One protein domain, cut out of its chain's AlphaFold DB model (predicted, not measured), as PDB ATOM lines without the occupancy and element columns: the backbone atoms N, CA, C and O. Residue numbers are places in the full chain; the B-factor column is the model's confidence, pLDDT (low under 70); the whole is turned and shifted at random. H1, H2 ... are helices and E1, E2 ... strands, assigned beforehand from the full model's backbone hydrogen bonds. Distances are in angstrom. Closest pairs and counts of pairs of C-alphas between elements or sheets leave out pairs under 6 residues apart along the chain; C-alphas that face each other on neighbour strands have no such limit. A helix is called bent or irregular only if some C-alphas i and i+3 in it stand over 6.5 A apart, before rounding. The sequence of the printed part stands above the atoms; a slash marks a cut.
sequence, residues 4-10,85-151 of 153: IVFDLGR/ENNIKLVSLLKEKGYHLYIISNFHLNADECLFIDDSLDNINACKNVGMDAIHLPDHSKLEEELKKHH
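What this domain is: This is residues 4 to 10 and 85 to 151 of the 153 residues of an uncharacterized protein of Catenibacterium sp. BIOML-A1 (UniProt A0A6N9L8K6). Two small separate lobes are joined by one long link, residues 104 to 114, which arches from one to the other over a gap. The first lobe holds the parallel strand pair E1 and E2 with the helix H1 packed on it; the second holds the parallel strand pair E3 and E4 between two helices, H2 packed closely on one side and H3 more loosely on the other. The printed part has 74 residues, with three named helices and four named strands in the order E1, H1, E2, E3, H2, E4, H3, and its class is mixed, helices and strands. The sheets have the orders E1, E2 and E3, E4. The whole is loose, with a radius of gyration of the C-alphas of 14.5 A and spans of 32 by 30 by 23 A.

How they stand to each other: Start at E1, residues 4 to 6, and look for its parallel neighbour E2, residues 100 to 103, at 20 degrees. You will find N 4 and O 100 within hydrogen-bond range at 2.9 A, and N 6 and O 102 at 2.8 A. Between them along the chain is H1, residues 85 to 96; its closest C-alpha to E2 is that of Lys 95, 7.0 A from that of Leu 101. Move on to E3, residues 115 to 118, and its parallel neighbour E4, residues 133 to 136, at 21 degrees. Here N 116 and O 133 are 2.8 A apart and N 135 and O 116 are 2.9 A apart, both within hydrogen-bond range. With H2, residues 121 to 129, they form a strand-helix-strand unit, two parallel neighbour strands with a helix between them along the chain, and its crossover is right-handed. The closest C-alphas of H2 and E4 are those of Ile 124 and Ala 134, 5.8 A apart; those of H2 and E3 are Ile 124 and Asp 118, 6.6 A apart. Last comes H3, residues 140 to 149, with one pair of C-alphas within 8 A of E4, those of Glu 146 and Ile 135 at 7.5 A; H3 and E3 are near each other, with 5 pairs of C-alphas within 10 A. E1, H1 and E2 are each apart from E3, H2, E4 and H3. In H2 every O i to N i+4 pair is within hydrogen-bond range, in H1 5 of 8 and in H3 4 of 6.

Where its parts are: Find C-alpha 4 at (-21.778, 85.273, -68.327), where E1 begins. After the cut, find C-alpha 85 at (-11.823, 98.334, -60.464); from there H1 runs 17.5 A to C-alpha 96. E2 follows from 100 to 103, 10.5 A long, and E3 from 115 to 118. H2 runs 12.4 A from 121 to 129, and E4 from 133 to 136. H3 runs 15.1 A from 140 to C-alpha 149 at (-26.279, 117.285, -77.706); it is irregular, with C-alphas 141 and 144 7.8 A apart.

The domain as a whole: The C-alphas farthest apart are those of Asn 86 and Asn 129, at 36.2 A. Residues 11 to 84 are not printed, and C-alphas 10 and 85 are 11.6 A apart across this cut, which lies in the link from E1 to H1. Of the links that are printed whole, E2 to E3 is long, with 11 residues, and the others are tight. The mean pLDDT of the printed part is 91.3, and no printed residue is under 70.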
ATOM      1  N   ILE A   4     -22.141  84.955 -69.710       94.31
ATOM      2  CA  ILE A   4     -21.778  85.273 -68.327       94.31
ATOM      3  C   ILE A   4     -22.794  86.294 -67.824       94.31
ATOM      4  O   ILE A   4     -23.051  87.291 -68.494       94.31
ATOM      5  N   VAL A   5     -23.381  86.022 -66.664       94.19
ATOM      6  CA  VAL A   5     -24.342  86.907 -66.006       94.19
ATOM      7  C   VAL A   5     -23.696  87.413 -64.724       94.19
ATOM      8  O   VAL A   5     -23.232  86.602 -63.921       94.19
ATOM      9  N   PHE A   6     -23.630  88.730 -64.563       94.38
ATOM     10  CA  PHE A   6     -23.091  89.390 -63.381       94.38
ATOM     11  C   PHE A   6     -24.218  89.887 -62.480       94.38
ATOM     12  O   PHE A   6     -25.210  90.428 -62.960       94.38
ATOM     13  N   ASP A   7     -24.012  89.741 -61.179       93.50
ATOM     14  CA  ASP A   7     -24.644  90.608 -60.187       93.50
ATOM     15  C   ASP A   7     -23.890  91.958 -60.137       93.50
ATOM     16  O   ASP A   7     -22.755  92.052 -60.625       93.50
ATOM     17  N   LEU A   8     -24.491  93.005 -59.566       90.81
ATOM     18  CA  LEU A   8     -23.824  94.294 -59.344       90.81
ATOM     19  C   LEU A   8     -23.180  94.350 -57.963       90.81
ATOM     20  O   LEU A   8     -21.957  94.492 -57.856       90.81
ATOM     21  N   GLY A   9     -23.993  94.231 -56.911       88.81
ATOM     22  CA  GLY A   9     -23.572  94.446 -55.531       88.81
ATOM     23  C   GLY A   9     -22.493  93.456 -55.097       88.81
ATOM     24  O   GLY A   9     -22.665  92.244 -55.167       88.81
ATOM     25  N   ARG A  10     -21.350  93.969 -54.635       90.75
ATOM     26  CA  ARG A  10     -20.164  93.198 -54.213       90.75
ATOM     27  C   ARG A  10     -19.521  92.340 -55.313       90.75
ATOM     28  O   ARG A  10     -18.594  91.582 -55.016       90.75
ATOM     29  N   GLU A  85     -12.723  98.115 -59.320       92.12
ATOM     30  CA  GLU A  85     -11.823  98.334 -60.464       92.12
ATOM     31  C   GLU A  85     -11.241  97.052 -61.077       92.12
ATOM     32  O   GLU A  85     -11.199  96.881 -62.297       92.12
ATOM     33  N   ASN A  86     -10.799  96.114 -60.234       93.25
ATOM     34  CA  ASN A  86     -10.237  94.850 -60.705       93.25
ATOM     35  C   ASN A  86     -11.273  93.981 -61.427       93.25
ATOM     36  O   ASN A  86     -10.925  93.316 -62.399       93.25
ATOM     37  N   ASN A  87     -12.530  94.008 -60.985       93.69
ATOM     38  CA  ASN A  87     -13.607  93.210 -61.559       93.69
ATOM     39  C   ASN A  87     -14.159  93.874 -62.824       93.69
ATOM     40  O   ASN A  87     -14.345  93.193 -63.831       93.69
ATOM     41  N   ILE A  88     -14.312  95.203 -62.823       91.31
ATOM     42  CA  ILE A  88     -14.725  95.978 -64.005       91.31
ATOM     43  C   ILE A  88     -13.769  95.745 -65.183       91.31
ATOM     44  O   ILE A  88     -14.215  95.489 -66.300       91.31
ATOM     45  N   LYS A  89     -12.451  95.717 -64.945       90.56
ATOM     46  CA  LYS A  89     -11.460  95.417 -65.999       90.56
ATOM     47  C   LYS A  89     -11.657  94.043 -66.649       90.56
ATOM     48  O   LYS A  89     -11.352  93.876 -67.830       90.56
ATOM     49  N   LEU A  90     -12.170  93.058 -65.907       93.94
ATOM     50  CA  LEU A  90     -12.442  91.726 -66.452       93.94
ATOM     51  C   LEU A  90     -13.632  91.729 -67.414       93.94
ATOM     52  O   LEU A  90     -13.635  90.928 -68.345       93.94
ATOM     53  N   VAL A  91     -14.604  92.629 -67.242       91.69
ATOM     54  CA  VAL A  91     -15.775  92.738 -68.129       91.69
ATOM     55  C   VAL A  91     -15.326  93.005 -69.569       91.69
ATOM     56  O   VAL A  91     -15.704  92.261 -70.477       91.69
ATOM     57  N   SER A  92     -14.436  93.980 -69.782       85.00
ATOM     58  CA  SER A  92     -13.889  94.291 -71.113       85.00
ATOM     59  C   SER A  92     -13.129  93.107 -71.717       85.00
ATOM     60  O   SER A  92     -13.389  92.713 -72.853       85.00
ATOM     61  N   LEU A  93     -12.262  92.462 -70.930       93.38
ATOM     62  CA  LEU A  93     -11.493  91.298 -71.380       93.38
ATOM     63  C   LEU A  93     -12.393  90.115 -71.774       93.38
ATOM     64  O   LEU A  93     -12.117  89.398 -72.737       93.38
ATOM     65  N   LEU A  94     -13.466  89.872 -71.020       92.38
ATOM     66  CA  LEU A  94     -14.421  88.806 -71.318       92.38
ATOM     67  C   LEU A  94     -15.203  89.117 -72.599       92.38
ATOM     68  O   LEU A  94     -15.420  88.216 -73.414       92.38
ATOM     69  N   LYS A  95     -15.557  90.385 -72.831       87.88
ATOM     70  CA  LYS A  95     -16.192  90.806 -74.083       87.88
ATOM     71  C   LYS A  95     -15.273  90.569 -75.284       87.88
ATOM     72  O   LYS A  95     -15.710  89.965 -76.261       87.88
ATOM     73  N   GLU A  96     -14.000  90.953 -75.189       90.69
ATOM     74  CA  GLU A  96     -12.985  90.724 -76.234       90.69
ATOM     75  C   GLU A  96     -12.774  89.235 -76.538       90.69
ATOM     76  O   GLU A  96     -12.553  88.844 -77.682       90.69
ATOM     77  N   LYS A  97     -12.897  88.376 -75.522       95.38
ATOM     78  CA  LYS A  97     -12.842  86.914 -75.677       95.38
ATOM     79  C   LYS A  97     -14.095  86.307 -76.319       95.38
ATOM     80  O   LYS A  97     -14.135  85.093 -76.514       95.38
ATOM     81  N   GLY A  98     -15.095  87.121 -76.655       91.88
ATOM     82  CA  GLY A  98     -16.304  86.697 -77.358       91.88
ATOM     83  C   GLY A  98     -17.416  86.164 -76.454       91.88
ATOM     84  O   GLY A  98     -18.296  85.458 -76.945       91.88
ATOM     85  N   TYR A  99     -17.394  86.469 -75.151       94.62
ATOM     86  CA  TYR A  99     -18.517  86.155 -74.262       94.62
ATOM     87  C   TYR A  99     -19.658  87.168 -74.432       94.62
ATOM     88  O   TYR A  99     -19.440  88.371 -74.592       94.62
ATOM     89  N   HIS A 100     -20.895  86.682 -74.341       87.88
ATOM     90  CA  HIS A 100     -22.067  87.530 -74.134       87.88
ATOM     91  C   HIS A 100     -22.192  87.828 -72.641       87.88
ATOM     92  O   HIS A 100     -22.163  86.905 -71.824       87.88
ATOM     93  N   LEU A 101     -22.285  89.107 -72.290       88.94
ATOM     94  CA  LEU A 101     -22.284  89.572 -70.909       88.94
ATOM     95  C   LEU A 101     -23.644  90.185 -70.597       88.94
ATOM     96  O   LEU A 101     -24.159  90.961 -71.400       88.94
ATOM     97  N   TYR A 102     -24.193  89.827 -69.445       90.62
ATOM     98  CA  TYR A 102     -25.489  90.289 -68.962       90.62
ATOM     99  C   TYR A 102     -25.367  90.708 -67.502       90.62
ATOM    100  O   TYR A 102     -24.472  90.233 -66.800       90.62
ATOM    101  N   ILE A 103     -26.285  91.554 -67.044       90.94
ATOM    102  CA  ILE A 103     -26.416  91.939 -65.640       90.94
ATOM    103  C   ILE A 103     -27.809  91.527 -65.167       90.94
ATOM    104  O   ILE A 103     -28.789  91.759 -65.872       90.94
ATOM    105  N   ILE A 104     -27.881  90.901 -63.995       91.31
ATOM    106  CA  ILE A 104     -29.121  90.651 -63.256       91.31
ATOM    107  C   ILE A 104     -28.831  91.019 -61.805       91.31
ATOM    108  O   ILE A 104     -28.055  90.333 -61.146       91.31
ATOM    109  N   SER A 105     -29.439  92.105 -61.334       88.75
ATOM    110  CA  SER A 105     -29.277  92.626 -59.975       88.75
ATOM    111  C   SER A 105     -30.617  93.136 -59.468       88.75
ATOM    112  O   SER A 105     -31.403  93.676 -60.245       88.75
ATOM    113  N   ASN A 106     -30.834  93.019 -58.163       89.62
ATOM    114  CA  ASN A 106     -31.845  93.813 -57.478       89.62
ATOM    115  C   ASN A 106     -31.321  95.247 -57.387       89.62
ATOM    116  O   ASN A 106     -30.170  95.451 -56.986       89.62
ATOM    117  N   PHE A 107     -32.113  96.213 -57.845       85.00
ATOM    118  CA  PHE A 107     -31.736  97.617 -57.821       85.00
ATOM    119  C   PHE A 107     -32.969  98.495 -58.017       85.00
ATOM    120  O   PHE A 107     -33.753  98.243 -58.930       85.00
ATOM    121  N   HIS A 108     -33.116  99.533 -57.200       86.62
ATOM    122  CA  HIS A 108     -34.199 100.501 -57.325       86.62
ATOM    123  C   HIS A 108     -33.628 101.880 -57.651       86.62
ATOM    124  O   HIS A 108     -32.905 102.490 -56.865       86.62
ATOM    125  N   LEU A 109     -33.968 102.377 -58.833       83.38
ATOM    126  CA  LEU A 109     -33.743 103.759 -59.238       83.38
ATOM    127  C   LEU A 109     -35.078 104.372 -59.610       83.38
ATOM    128  O   LEU A 109     -35.963 103.671 -60.113       83.38
ATOM    129  N   ASN A 110     -35.196 105.678 -59.406       79.88
ATOM    130  CA  ASN A 110     -36.313 106.397 -59.979       79.88
ATOM    131  C   ASN A 110     -36.095 106.480 -61.494       79.88
ATOM    132  O   ASN A 110     -34.978 106.689 -61.975       79.88
ATOM    133  N   ALA A 111     -37.148 106.222 -62.266       82.12
ATOM    134  CA  ALA A 111     -37.031 106.153 -63.717       82.12
ATOM    135  C   ALA A 111     -36.581 107.496 -64.312       82.12
ATOM    136  O   ALA A 111     -35.757 107.509 -65.217       82.12
ATOM    137  N   ASP A 112     -37.055 108.606 -63.758       83.00
ATOM    138  CA  ASP A 112     -36.717 109.980 -64.141       83.00
ATOM    139  C   ASP A 112     -35.271 110.390 -63.809       83.00
ATOM    140  O   ASP A 112     -34.773 111.371 -64.355       83.00
ATOM    141  N   GLU A 113     -34.560 109.613 -62.990       84.50
ATOM    142  CA  GLU A 113     -33.115 109.752 -62.755       84.50
ATOM    143  C   GLU A 113     -32.275 108.924 -63.750       84.50
ATOM    144  O   GLU A 113     -31.043 108.985 -63.748       84.50
ATOM    145  N   CYS A 114     -32.917 108.111 -64.595       87.62
ATOM    146  CA  CYS A 114     -32.239 107.174 -65.484       87.62
ATOM    147  C   CYS A 114     -32.194 107.683 -66.925       87.62
ATOM    148  O   CYS A 114     -33.223 107.953 -67.540       87.62
ATOM    149  N   LEU A 115     -30.993 107.666 -67.510       90.69
ATOM    150  CA  LEU A 115     -30.800 107.775 -68.950       90.69
ATOM    151  C   LEU A 115     -30.528 106.400 -69.566       90.69
ATOM    152  O   LEU A 115     -29.514 105.763 -69.274       90.69
ATOM    153  N   PHE A 116     -31.388 105.980 -70.485       93.06
ATOM    154  CA  PHE A 116     -31.232 104.748 -71.247       93.06
ATOM    155  C   PHE A 116     -30.693 105.013 -72.662       93.06
ATOM    156  O   PHE A 116     -31.229 105.832 -73.406       93.06
ATOM    157  N   ILE A 117     -29.626 104.321 -73.068       94.44
ATOM    158  CA  ILE A 117     -29.007 104.486 -74.393       94.44
ATOM    159  C   ILE A 117     -28.987 103.134 -75.097       94.44
ATOM    160  O   ILE A 117     -28.358 102.196 -74.610       94.44
ATOM    161  N   ASP A 118     -29.660 103.038 -76.240       93.19
ATOM    162  CA  ASP A 118     -29.881 101.771 -76.947       93.19
ATOM    163  C   ASP A 118     -30.038 102.012 -78.456       93.19
ATOM    164  O   ASP A 118     -30.471 103.086 -78.887       93.19
ATOM    165  N   ASP A 119     -29.656 101.036 -79.276       92.56
ATOM    166  CA  ASP A 119     -29.729 101.104 -80.739       92.56
ATOM    167  C   ASP A 119     -31.121 100.753 -81.294       92.56
ATOM    168  O   ASP A 119     -31.431 101.073 -82.448       92.56
ATOM    169  N   SER A 120     -31.992 100.152 -80.482       94.56
ATOM    170  CA  SER A 120     -33.369  99.792 -80.820       94.56
ATOM    171  C   SER A 120     -34.362 100.890 -80.441       94.56
ATOM    172  O   SER A 120     -34.584 101.188 -79.267       94.56
ATOM    173  N   LEU A 121     -35.058 101.442 -81.437       92.62
ATOM    174  CA  LEU A 121     -36.079 102.469 -81.210       92.62
ATOM    175  C   LEU A 121     -37.258 101.958 -80.358       92.62
ATOM    176  O   LEU A 121     -37.841 102.728 -79.595       92.62
ATOM    177  N   ASP A 122     -37.588 100.667 -80.449       91.62
ATOM    178  CA  ASP A 122     -38.649 100.060 -79.638       91.62
ATOM    179  C   ASP A 122     -38.285 100.061 -78.146       91.62
ATOM    180  O   ASP A 122     -39.128 100.401 -77.313       91.62
ATOM    181  N   ASN A 123     -37.020  99.773 -77.810       90.00
ATOM    182  CA  ASN A 123     -36.531  99.827 -76.428       90.00
ATOM    183  C   ASN A 123     -36.566 101.268 -75.898       90.00
ATOM    184  O   ASN A 123     -37.039 101.511 -74.791       90.00
ATOM    185  N   ILE A 124     -36.154 102.237 -76.720       93.44
ATOM    186  CA  ILE A 124     -36.198 103.666 -76.378       93.44
ATOM    187  C   ILE A 124     -37.625 104.128 -76.073       93.44
ATOM    188  O   ILE A 124     -37.857 104.805 -75.071       93.44
ATOM    189  N   ASN A 125     -38.595 103.752 -76.909       92.00
ATOM    190  CA  ASN A 125     -39.996 104.102 -76.681       92.00
ATOM    191  C   ASN A 125     -40.545 103.444 -75.407       92.00
ATOM    192  O   ASN A 125     -41.278 104.088 -74.658       92.00
ATOM    193  N   ALA A 126     -40.179 102.187 -75.137       87.50
ATOM    194  CA  ALA A 126     -40.566 101.498 -73.911       87.50
ATOM    195  C   ALA A 126     -40.014 102.197 -72.657       87.50
ATOM    196  O   ALA A 126     -40.775 102.442 -71.723       87.50
ATOM    197  N   CYS A 127     -38.736 102.589 -72.663       86.94
ATOM    198  CA  CYS A 127     -38.100 103.321 -71.564       86.94
ATOM    199  C   CYS A 127     -38.750 104.688 -71.315       86.94
ATOM    200  O   CYS A 127     -39.079 105.018 -70.177       86.94
ATOM    201  N   LYS A 128     -39.049 105.448 -72.375       89.06
ATOM    202  CA  LYS A 128     -39.758 106.734 -72.241       89.06
ATOM    203  C   LYS A 128     -41.152 106.579 -71.639       89.06
ATOM    204  O   LYS A 128     -41.571 107.408 -70.838       89.06
ATOM    205  N   ASN A 129     -41.869 105.507 -71.982       89.25
ATOM    206  CA  ASN A 129     -43.202 105.240 -71.430       89.25
ATOM    207  C   ASN A 129     -43.189 104.935 -69.925       89.25
ATOM    208  O   ASN A 129     -44.219 105.109 -69.277       89.25
ATOM    209  N   VAL A 130     -42.058 104.481 -69.378       85.62
ATOM    210  CA  VAL A 130     -41.889 104.248 -67.933       85.62
ATOM    211  C   VAL A 130     -41.223 105.425 -67.214       85.62
ATOM    212  O   VAL A 130     -40.928 105.311 -66.033       85.62
ATOM    213  N   GLY A 131     -41.019 106.556 -67.902       86.69
ATOM    214  CA  GLY A 131     -40.500 107.793 -67.314       86.69
ATOM    215  C   GLY A 131     -38.984 107.973 -67.394       86.69
ATOM    216  O   GLY A 131     -38.490 108.955 -66.859       86.69
ATOM    217  N   MET A 132     -38.255 107.074 -68.067       91.94
ATOM    218  CA  MET A 132     -36.813 107.233 -68.273       91.94
ATOM    219  C   MET A 132     -36.502 108.220 -69.391       91.94
ATOM    220  O   MET A 132     -37.140 108.198 -70.453       91.94
ATOM    221  N   ASP A 133     -35.444 109.004 -69.203       92.75
ATOM    222  CA  ASP A 133     -34.788 109.671 -70.316       92.75
ATOM    223  C   ASP A 133     -34.137 108.623 -71.219       92.75
ATOM    224  O   ASP A 133     -33.683 107.568 -70.771       92.75
ATOM    225  N   ALA A 134     -34.101 108.880 -72.529       94.06
ATOM    226  CA  ALA A 134     -33.515 107.917 -73.451       94.06
ATOM    227  C   ALA A 134     -32.953 108.531 -74.741       94.06
ATOM    228  O   ALA A 134     -33.613 109.349 -75.393       94.06
ATOM    229  N   ILE A 135     -31.769 108.054 -75.144       95.75
ATOM    230  CA  ILE A 135     -31.060 108.408 -76.383       95.75
ATOM    231  C   ILE A 135     -31.042 107.198 -77.317       95.75
ATOM    232  O   ILE A 135     -30.478 106.154 -76.997       95.75
ATOM    233  N   HIS A 136     -31.617 107.356 -78.509       96.12
ATOM    234  CA  HIS A 136     -31.520 106.347 -79.563       96.12
ATOM    235  C   HIS A 136     -30.150 106.429 -80.245       96.12
ATOM    236  O   HIS A 136     -29.835 107.444 -80.865       96.12
ATOM    237  N   LEU A 137     -29.344 105.369 -80.146       96.69
ATOM    238  CA  LEU A 137     -27.969 105.320 -80.650       96.69
ATOM    239  C   LEU A 137     -27.772 104.182 -81.676       96.69
ATOM    240  O   LEU A 137     -27.102 103.194 -81.384       96.69
ATOM    241  N   PRO A 138     -28.313 104.303 -82.904       93.38
ATOM    242  CA  PRO A 138     -28.177 103.269 -83.938       93.38
ATOM    243  C   PRO A 138     -26.734 103.103 -84.456       93.38
ATOM    244  O   PRO A 138     -26.402 102.088 -85.066       93.38
ATOM    245  N   ASP A 139     -25.874 104.100 -84.227       94.00
ATOM    246  CA  ASP A 139     -24.442 104.066 -84.525       94.00
ATOM    247  C   ASP A 139     -23.645 104.277 -83.232       94.00
ATOM    248  O   ASP A 139     -23.531 105.393 -82.723       94.00
ATOM    249  N   HIS A 140     -23.056 103.199 -82.710       89.94
ATOM    250  CA  HIS A 140     -22.288 103.218 -81.463       89.94
ATOM    251  C   HIS A 140     -21.091 104.185 -81.492       89.94
ATOM    252  O   HIS A 140     -20.626 104.608 -80.434       89.94
ATOM    253  N   SER A 141     -20.594 104.567 -82.675       93.94
ATOM    254  CA  SER A 141     -19.494 105.531 -82.801       93.94
ATOM    255  C   SER A 141     -19.905 106.974 -82.477       93.94
ATOM    256  O   SER A 141     -19.045 107.838 -82.307       93.94
ATOM    257  N   LYS A 142     -21.212 107.246 -82.362       96.12
ATOM    258  CA  LYS A 142     -21.783 108.582 -82.141       96.12
ATOM    259  C   LYS A 142     -22.076 108.926 -80.685       96.12
ATOM    260  O   LYS A 142     -22.557 110.026 -80.427       96.12
ATOM    261  N   LEU A 143     -21.751 108.045 -79.736       94.75
ATOM    262  CA  LEU A 143     -22.103 108.229 -78.324       94.75
ATOM    263  C   LEU A 143     -21.660 109.593 -77.770       94.75
ATOM    264  O   LEU A 143     -22.469 110.309 -77.195       94.75
ATOM    265  N   GLU A 144     -20.402 109.987 -77.985       95.81
ATOM    266  CA  GLU A 144     -19.881 111.270 -77.485       95.81
ATOM    267  C   GLU A 144     -20.630 112.478 -78.081       95.81
ATOM    268  O   GLU A 144     -20.887 113.459 -77.387       95.81
ATOM    269  N   GLU A 145     -20.997 112.409 -79.364       96.38
ATOM    270  CA  GLU A 145     -21.762 113.461 -80.041       96.38
ATOM    271  C   GLU A 145     -23.169 113.587 -79.444       96.38
ATOM    272  O   GLU A 145     -23.622 114.699 -79.166       96.38
ATOM    273  N   GLU A 146     -23.844 112.461 -79.210       96.06
ATOM    274  CA  GLU A 146     -25.184 112.444 -78.622       96.06
ATOM    275  C   GLU A 146     -25.187 112.927 -77.169       96.06
ATOM    276  O   GLU A 146     -26.035 113.743 -76.806       96.06
ATOM    277  N   LEU A 147     -24.208 112.522 -76.356       95.44
ATOM    278  CA  LEU A 147     -24.090 112.994 -74.970       95.44
ATOM    279  C   LEU A 147     -23.877 114.517 -74.896       95.44
ATOM    280  O   LEU A 147     -24.486 115.177 -74.053       95.44
ATOM    281  N   LYS A 148     -23.096 115.098 -75.821       95.56
ATOM    282  CA  LYS A 148     -22.925 116.562 -75.930       95.56
ATOM    283  C   LYS A 148     -24.212 117.278 -76.333       95.56
ATOM    284  O   LYS A 148     -24.523 118.335 -75.787       95.56
ATOM    285  N   LYS A 149     -24.979 116.721 -77.281       94.31
ATOM    286  CA  LYS A 149     -26.279 117.285 -77.706       94.31
ATOM    287  C   LYS A 149     -27.287 117.347 -76.559       94.31
ATOM    288  O   LYS A 149     -28.106 118.257 -76.536       94.31
ATOM    289  N   HIS A 150     -27.207 116.397 -75.631       91.19
ATOM    290  CA  HIS A 150     -28.071 116.315 -74.454       91.19
ATOM    291  C   HIS A 150     -27.483 117.035 -73.229       91.19
ATOM    292  O   HIS A 150     -28.054 116.949 -72.148       91.19
ATOM    293  N   HIS A 151     -26.374 117.772 -73.388       92.31
ATOM    294  CA  HIS A 151     -25.719 118.547 -72.327       92.31
ATOM    295  C   HIS A 151     -25.271 117.722 -71.111       92.31
ATOM    296  O   HIS A 151     -25.233 118.230 -69.993       92.31
TER     297      HIS A 151